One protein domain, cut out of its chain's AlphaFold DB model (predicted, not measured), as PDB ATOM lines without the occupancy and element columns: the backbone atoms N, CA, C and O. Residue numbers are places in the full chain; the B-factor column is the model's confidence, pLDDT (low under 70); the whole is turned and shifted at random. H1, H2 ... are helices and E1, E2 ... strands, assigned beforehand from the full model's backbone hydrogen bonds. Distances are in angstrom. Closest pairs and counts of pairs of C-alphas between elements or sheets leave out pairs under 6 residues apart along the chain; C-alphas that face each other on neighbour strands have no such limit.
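What this domain is: This is residues 58 to 117 of the 118 residues of an uncharacterized protein of Acinetobacter parvus NIPH 1103 (UniProt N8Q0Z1). A strongly twisted sheet of four strands, E1, E2, E3 and E4, makes a wall, and a single helix, H1, packs slantwise over one face of it, mainly over E3. The strands follow one another as hairpins, and the loop between E2 and E3 reaches to one end of the long axis, with the last printed residues, after H1, toward the other. The 60 printed residues hold four named strands and then one named helix; the sheet's order is E1, E2, E3, E4, antiparallel throughout, and the class is mixed, helices and strands. The whole is compact, with a radius of gyration of the C-alphas of 11.4 A, yet elongated, spanning 33 by 21 by 19 A.

How they stand to each other: Begin with the sheet's inner strands, E2, residues 71 to 75, and E3, residues 87 to 92: this hairpin is antiparallel at 140 degrees, and N 87 and O 74 are 2.8 A apart, within hydrogen-bond range. On one side of E2 look for the edge strand E1, residues 63 to 68, antiparallel at 164 degrees in a hairpin with E2, where N 63 and O 75 are 2.8 A apart. The other edge strand is E4, residues 95 to 98, antiparallel at 166 degrees in a hairpin with its neighbour E3, where N 97 and O 90 are 2.8 A apart. The four form a meander, each strand the antiparallel neighbour of the one before. E1 and E4 are apart. H1, residues 105 to 115, is on the sheet at a height over the sheet of 9.0 A, giving two layers, a helix on one face of a sheet. It lies over E3 and only just over E4, on which 3 of its C-alphas fall; on the local plane it runs slantwise to the strands, at 45 degrees to E3. The closest C-alphas of E3 and H1 are those of Val 90 and Trp 112, 6.7 A apart. In H1 every O i to N i+4 pair is within hydrogen-bond range.

Where its parts are: Find C-alpha 63 at (200.161, 109.579, 240.267), where E1 begins; it runs 15.0 A to C-alpha 68. E2 covers 13.4 A from 71 to 75, E3 16.5 A from 87 to 92, and E4 9.9 A from 95 to 98. H1 runs 15.1 A from C-alpha 105 to C-alpha 115 at (191.991, 90.178, 240.589).

The domain as a whole: Look for the two C-alphas farthest apart at Phe 80 and Lys 117, 34.1 A. The printed part has no cut. The link from E2 to E3, 11 residues, is long; those from E1 to E2 and E3 to E4 are tight, and that from E4 to H1 is short. The mean pLDDT of the printed part is 95.4, and no printed residue is under 70.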
ATOM      1  N   ASP A  58     198.065 111.711 229.563       96.88
ATOM      2  CA  ASP A  58     199.287 112.397 229.979       96.88
ATOM      3  C   ASP A  58     200.049 111.455 230.933       96.88
ATOM      4  O   ASP A  58     199.798 111.491 232.145       96.88
ATOM      5  N   PRO A  59     200.892 110.553 230.388       97.00
ATOM      6  CA  PRO A  59     201.610 109.539 231.165       97.00
ATOM      7  C   PRO A  59     202.521 110.147 232.236       97.00
ATOM      8  O   PRO A  59     202.477 109.724 233.386       97.00
ATOM      9  N   ASP A  60     203.244 111.219 231.902       97.25
ATOM     10  CA  ASP A  60     204.201 111.883 232.803       97.25
ATOM     11  C   ASP A  60     203.523 112.531 234.025       97.25
ATOM     12  O   ASP A  60     204.158 112.842 235.035       97.25
ATOM     13  N   SER A  61     202.210 112.764 233.945       97.69
ATOM     14  CA  SER A  61     201.411 113.293 235.052       97.69
ATOM     15  C   SER A  61     200.866 112.226 236.006       97.69
ATOM     16  O   SER A  61     200.204 112.586 236.989       97.69
ATOM     17  N   ALA A  62     201.086 110.938 235.718       98.06
ATOM     18  CA  ALA A  62     200.491 109.841 236.464       98.06
ATOM     19  C   ALA A  62     200.935 109.840 237.933       98.06
ATOM     20  O   ALA A  62     202.108 109.953 238.282       98.06
ATOM     21  N   LYS A  63     199.954 109.716 238.825       98.25
ATOM     22  CA  LYS A  63     200.161 109.579 240.267       98.25
ATOM     23  C   LYS A  63     199.461 108.326 240.735       98.25
ATOM     24  O   LYS A  63     198.238 108.234 240.620       98.25
ATOM     25  N   PHE A  64     200.233 107.408 241.297       98.00
ATOM     26  CA  PHE A  64     199.741 106.125 241.773       98.00
ATOM     27  C   PHE A  64     199.709 106.051 243.300       98.00
ATOM     28  O   PHE A  64     200.559 106.631 243.979       98.00
ATOM     29  N   LYS A  65     198.731 105.329 243.851       97.31
ATOM     30  CA  LYS A  65     198.640 105.009 245.284       97.31
ATOM     31  C   LYS A  65     197.802 103.751 245.527       97.31
ATOM     32  O   LYS A  65     197.141 103.264 244.614       97.31
ATOM     33  N   ASP A  66     197.803 103.280 246.774       95.38
ATOM     34  CA  ASP A  66     196.983 102.157 247.252       95.38
ATOM     35  C   ASP A  66     197.188 100.876 246.419       95.38
ATOM     36  O   ASP A  66     196.241 100.250 245.948       95.38
ATOM     37  N   HIS A  67     198.461 100.525 246.205       93.12
ATOM     38  CA  HIS A  67     198.881  99.407 245.362       93.12
ATOM     39  C   HIS A  67     198.589  98.047 245.996       93.12
ATOM     40  O   HIS A  67     198.940  97.798 247.150       93.12
ATOM     41  N   ILE A  68     198.044  97.146 245.184       93.38
ATOM     42  CA  ILE A  68     197.876  95.726 245.483       93.38
ATOM     43  C   ILE A  68     198.339  94.957 244.245       93.38
ATOM     44  O   ILE A  68     197.539  94.677 243.353       93.38
ATOM     45  N   TYR A  69     199.642  94.672 244.161       92.94
ATOM     46  CA  TYR A  69     200.277  94.046 242.992       92.94
ATOM     47  C   TYR A  69     199.873  94.735 241.672       92.94
ATOM     48  O   TYR A  69     200.320  95.847 241.401       92.94
ATOM     49  N   ASN A  70     198.995  94.100 240.887       95.19
ATOM     50  CA  ASN A  70     198.523  94.570 239.583       95.19
ATOM     51  C   ASN A  70     197.376  95.594 239.642       95.19
ATOM     52  O   ASN A  70     196.829  95.992 238.610       95.19
ATOM     53  N   CYS A  71     196.977  96.000 240.844       96.69
ATOM     54  CA  CYS A  71     195.849  96.883 241.083       96.69
ATOM     55  C   CYS A  71     196.266  98.124 241.861       96.69
ATOM     56  O   CYS A  71     197.222  98.102 242.640       96.69
ATOM     57  N   GLY A  72     195.500  99.196 241.706       96.81
ATOM     58  CA  GLY A  72     195.700 100.399 242.496       96.81
ATOM     59  C   GLY A  72     194.813 101.550 242.060       96.81
ATOM     60  O   GLY A  72     193.848 101.388 241.306       96.81
ATOM     61  N   LEU A  73     195.157 102.736 242.549       97.94
ATOM     62  CA  LEU A  73     194.529 103.985 242.159       97.94
ATOM     63  C   LEU A  73     195.504 104.833 241.353       97.94
ATOM     64  O   LEU A  73     196.641 105.034 241.768       97.94
ATOM     65  N   VAL A  74     195.022 105.394 240.248       98.19
ATOM     66  CA  VAL A  74     195.781 106.305 239.389       98.19
ATOM     67  C   VAL A  74     195.029 107.617 239.197       98.19
ATOM     68  O   VAL A  74     193.807 107.637 239.042       98.19
ATOM     69  N   ASN A  75     195.749 108.732 239.223       97.94
ATOM     70  CA  ASN A  75     195.243 110.043 238.836       97.94
ATOM     71  C   ASN A  75     196.210 110.664 237.831       97.94
ATOM     72  O   ASN A  75     197.402 110.760 238.105       97.94
ATOM     73  N   ALA A  76     195.687 111.104 236.695       97.88
ATOM     74  CA  ALA A  76     196.463 111.708 235.623       97.88
ATOM     75  C   ALA A  76     195.666 112.844 234.984       97.88
ATOM     76  O   ALA A  76     194.434 112.907 235.103       97.88
ATOM     77  N   LYS A  77     196.370 113.752 234.315       97.50
ATOM     78  CA  LYS A  77     195.738 114.837 233.576       97.50
ATOM     79  C   LYS A  77     194.991 114.286 232.362       97.50
ATOM     80  O   LYS A  77     195.430 113.361 231.682       97.50
ATOM     81  N   ASN A  78     193.824 114.860 232.097       94.44
ATOM     82  CA  ASN A  78     193.083 114.618 230.864       94.44
ATOM     83  C   ASN A  78     193.659 115.452 229.700       94.44
ATOM     84  O   ASN A  78     194.608 116.213 229.873       94.44
ATOM     85  N   ALA A  79     193.041 115.369 228.518       94.25
ATOM     86  CA  ALA A  79     193.453 116.144 227.340       94.25
ATOM     87  C   ALA A  79     193.385 117.678 227.527       94.25
ATOM     88  O   ALA A  79     193.974 118.414 226.744       94.25
ATOM     89  N   PHE A  80     192.689 118.163 228.561       95.31
ATOM     90  CA  PHE A  80     192.618 119.580 228.931       95.31
ATOM     91  C   PHE A  80     193.645 119.967 230.012       95.31
ATOM     92  O   PHE A  80     193.619 121.088 230.513       95.31
ATOM     93  N   GLY A  81     194.533 119.050 230.411       95.88
ATOM     94  CA  GLY A  81     195.573 119.292 231.414       95.88
ATOM     95  C   GLY A  81     195.091 119.261 232.870       95.88
ATOM     96  O   GLY A  81     195.860 119.612 233.768       95.88
ATOM     97  N   ALA A  82     193.845 118.845 233.126       97.12
ATOM     98  CA  ALA A  82     193.238 118.832 234.456       97.12
ATOM     99  C   ALA A  82     193.196 117.423 235.068       97.12
ATOM    100  O   ALA A  82     192.887 116.446 234.383       97.12
ATOM    101  N   TYR A  83     193.451 117.328 236.376       97.06
ATOM    102  CA  TYR A  83     193.248 116.101 237.150       97.06
ATOM    103  C   TYR A  83     191.766 115.928 237.490       97.06
ATOM    104  O   TYR A  83     191.149 116.836 238.044       97.06
ATOM    105  N   MET A  84     191.214 114.747 237.215       92.81
ATOM    106  CA  MET A  84     189.793 114.436 237.450       92.81
ATOM    107  C   MET A  84     189.554 113.609 238.722       92.81
ATOM    108  O   MET A  84     188.429 113.195 238.988       92.81
ATOM    109  N   GLY A  85     190.610 113.365 239.501       96.06
ATOM    110  CA  GLY A  85     190.573 112.527 240.694       96.06
ATOM    111  C   GLY A  85     191.110 111.121 240.441       96.06
ATOM    112  O   GLY A  85     191.316 110.700 239.304       96.06
ATOM    113  N   TYR A  86     191.366 110.408 241.536       97.75
ATOM    114  CA  TYR A  86     191.875 109.043 241.486       97.75
ATOM    115  C   TYR A  86     190.806 108.074 240.992       97.75
ATOM    116  O   TYR A  86     189.661 108.121 241.440       97.75
ATOM    117  N   LYS A  87     191.211 107.173 240.102       96.81
ATOM    118  CA  LYS A  87     190.381 106.111 239.538       96.81
ATOM    119  C   LYS A  87     191.055 104.763 239.742       96.81
ATOM    120  O   LYS A  87     192.283 104.691 239.765       96.81
ATOM    121  N   ARG A  88     190.260 103.702 239.877       97.31
ATOM    122  CA  ARG A  88     190.784 102.336 239.965       97.31
ATOM    123  C   ARG A  88     191.359 101.891 238.629       97.31
ATOM    124  O   ARG A  88     190.772 102.174 237.579       97.31
ATOM    125  N   TYR A  89     192.462 101.161 238.697       97.69
ATOM    126  CA  TYR A  89     192.976 100.385 237.582       97.69
ATOM    127  C   TYR A  89     193.226  98.935 238.002       97.69
ATOM    128  O   TYR A  89     193.507  98.652 239.169       97.69
ATOM    129  N   VAL A  90     193.134  98.031 237.031       97.56
ATOM    130  CA  VAL A  90     193.462  96.611 237.178       97.56
ATOM    131  C   VAL A  90     194.218  96.172 235.928       97.56
ATOM    132  O   VAL A  90     193.739  96.403 234.816       97.56
ATOM    133  N   VAL A  91     195.377  95.537 236.101       96.88
ATOM    134  CA  VAL A  91     196.150  94.932 235.007       96.88
ATOM    135  C   VAL A  91     195.990  93.411 235.047       96.88
ATOM    136  O   VAL A  91     196.288  92.773 236.053       96.88
ATOM    137  N   VAL A  92     195.495  92.812 233.962       93.69
ATOM    138  CA  VAL A  92     195.264  91.360 233.850       93.69
ATOM    139  C   VAL A  92     195.708  90.887 232.473       93.69
ATOM    140  O   VAL A  92     195.184  91.375 231.479       93.69
ATOM    141  N   HIS A  93     196.628  89.916 232.402       90.00
ATOM    142  CA  HIS A  93     197.164  89.394 231.131       90.00
ATOM    143  C   HIS A  93     197.572  90.519 230.156       90.00
ATOM    144  O   HIS A  93     197.119  90.541 229.017       90.00
ATOM    145  N   GLU A  94     198.351  91.496 230.638       87.00
ATOM    146  CA  GLU A  94     198.809  92.677 229.871       87.00
ATOM    147  C   GLU A  94     197.698  93.654 229.430       87.00
ATOM    148  O   GLU A  94     197.980  94.693 228.836       87.00
ATOM    149  N   MET A  95     196.434  93.386 229.764       94.06
ATOM    150  CA  MET A  95     195.325  94.303 229.517       94.06
ATOM    151  C   MET A  95     195.118  95.233 230.706       94.06
ATOM    152  O   MET A  95     194.999  94.788 231.850       94.06
ATOM    153  N   VAL A  96     195.011  96.530 230.421       97.25
ATOM    154  CA  VAL A  96     194.726  97.559 231.423       97.25
ATOM    155  C   VAL A  96     193.241  97.886 231.419       97.25
ATOM    156  O   VAL A  96     192.693  98.343 230.417       97.25
ATOM    157  N   PHE A  97     192.596  97.720 232.568       97.75
ATOM    158  CA  PHE A  97     191.243  98.193 232.823       97.75
ATOM    159  C   PHE A  97     191.313  99.442 233.692       97.75
ATOM    160  O   PHE A  97     191.873  99.406 234.783       97.75
ATOM    161  N   LEU A  98     190.731 100.542 233.221       97.12
ATOM    162  CA  LEU A  98     190.681 101.832 233.897       97.12
ATOM    163  C   LEU A  98     189.225 102.264 234.079       97.12
ATOM    164  O   LEU A  98     188.441 102.341 233.124       97.12
ATOM    165  N   GLU A  99     188.871 102.577 235.323       97.06
ATOM    166  CA  GLU A  99     187.504 102.925 235.689       97.06
ATOM    167  C   GLU A  99     187.033 104.192 234.964       97.06
ATOM    168  O   GLU A  99     187.704 105.225 234.937       97.06
ATOM    169  N   GLY A 100     185.853 104.120 234.352       92.25
ATOM    170  CA  GLY A 100     185.274 105.212 233.576       92.25
ATOM    171  C   GLY A 100     186.019 105.530 232.276       92.25
ATOM    172  O   GLY A 100     185.753 106.580 231.694       92.25
ATOM    173  N   SER A 101     186.952 104.674 231.840       93.50
ATOM    174  CA  SER A 101     187.570 104.735 230.512       93.50
ATOM    175  C   SER A 101     187.105 103.560 229.655       93.50
ATOM    176  O   SER A 101     186.301 103.746 228.750       93.50
ATOM    177  N   ASN A 102     187.563 102.345 229.969       94.81
ATOM    178  CA  ASN A 102     187.199 101.112 229.259       94.81
ATOM    179  C   ASN A 102     186.480 100.085 230.147       94.81
ATOM    180  O   ASN A 102     186.077  99.042 229.649       94.81
ATOM    181  N   ALA A 103     186.304 100.381 231.436       95.75
ATOM    182  CA  ALA A 103     185.458  99.614 232.340       95.75
ATOM    183  C   ALA A 103     184.535 100.569 233.097       95.75
ATOM    184  O   ALA A 103     184.993 101.555 233.685       95.75
ATOM    185  N   ASN A 104     183.232 100.296 233.105       96.62
ATOM    186  CA  ASN A 104     182.312 101.051 233.957       96.62
ATOM    187  C   ASN A 104     182.472 100.641 235.435       96.62
ATOM    188  O   ASN A 104     183.166  99.678 235.758       96.62
ATOM    189  N   SER A 105     181.836 101.365 236.360       95.81
ATOM    190  CA  SER A 105     182.039 101.121 237.799       95.81
ATOM    191  C   SER A 105     181.576  99.724 238.256       95.81
ATOM    192  O   SER A 105     182.188  99.128 239.147       95.81
ATOM    193  N   LEU A 106     180.543  99.157 237.618       96.19
ATOM    194  CA  LEU A 106     180.048  97.811 237.922       96.19
ATOM    195  C   LEU A 106     181.030  96.733 237.442       96.19
ATOM    196  O   LEU A 106     181.350  95.812 238.190       96.19
ATOM    197  N   GLU A 107     181.530  96.857 236.212       95.69
ATOM    198  CA  GLU A 107     182.554  95.967 235.648       95.69
ATOM    199  C   GLU A 107     183.858  96.048 236.433       95.69
ATOM    200  O   GLU A 107     184.406  95.018 236.819       95.69
ATOM    201  N   MET A 108     184.311  97.266 236.736       96.56
ATOM    202  CA  MET A 108     185.511  97.501 237.532       96.56
ATOM    203  C   MET A 108     185.396  96.848 238.907       96.56
ATOM    204  O   MET A 108     186.348  96.237 239.375       96.56
ATOM    205  N   THR A 109     184.230  96.928 239.548       96.06
ATOM    206  CA  THR A 109     184.013  96.267 240.840       96.06
ATOM    207  C   THR A 109     184.186  94.755 240.716       96.06
ATOM    208  O   THR A 109     184.965  94.186 241.468       96.06
ATOM    209  N   LYS A 110     183.572  94.113 239.715       95.38
ATOM    210  CA  LYS A 110     183.741  92.666 239.487       95.38
ATOM    211  C   LYS A 110     185.196  92.280 239.200       95.38
ATOM    212  O   LYS A 110     185.686  91.296 239.744       95.38
ATOM    213  N   LEU A 111     185.889  93.050 238.358       94.62
ATOM    214  CA  LEU A 111     187.303  92.822 238.045       94.62
ATOM    215  C   LEU A 111     188.175  92.950 239.295       94.62
ATOM    216  O   LEU A 111     189.001  92.082 239.560       94.62
ATOM    217  N   TRP A 112     187.949  93.997 240.085       94.75
ATOM    218  CA  TRP A 112     188.688  94.254 241.313       94.75
ATOM    219  C   TRP A 112     188.515  93.130 242.335       94.75
ATOM    220  O   TRP A 112     189.480  92.698 242.958       94.75
ATOM    221  N   GLU A 113     187.291  92.626 242.505       93.62
ATOM    222  CA  GLU A 113     187.022  91.528 243.433       93.62
ATOM    223  C   GLU A 113     187.713  90.224 243.039       93.62
ATOM    224  O   GLU A 113     188.140  89.490 243.925       93.62
ATOM    225  N   ASN A 114     187.855  89.965 241.740       92.44
ATOM    226  CA  ASN A 114     188.475  88.744 241.235       92.44
ATOM    227  C   ASN A 114     190.005  88.832 241.152       92.44
ATOM    228  O   ASN A 114     190.674  87.817 241.313       92.44
ATOM    229  N   ALA A 115     190.561  90.012 240.863       92.44
ATOM    230  CA  ALA A 115     191.991  90.178 240.589       92.44
ATOM    231  C   ALA A 115     192.791  90.763 241.765       92.44
ATOM    232  O   ALA A 115     193.990  90.512 241.866       92.44
ATOM    233  N   CYS A 116     192.154  91.554 242.635       91.50
ATOM    234  CA  CYS A 116     192.850  92.392 243.618       91.50
ATOM    235  C   CYS A 116     192.604  91.981 245.075       91.50
ATOM    236  O   CYS A 116     193.239  92.527 245.973       91.50
ATOM    237  N   LYS A 117     191.677  91.054 245.342       79.44
ATOM    238  CA  LYS A 117     191.528  90.437 246.667       79.44
ATOM    239  C   LYS A 117     192.469  89.229 246.732       79.44
ATOM    240  O   LYS A 117     192.125  88.173 246.213       79.44
TER     241      LYS A 117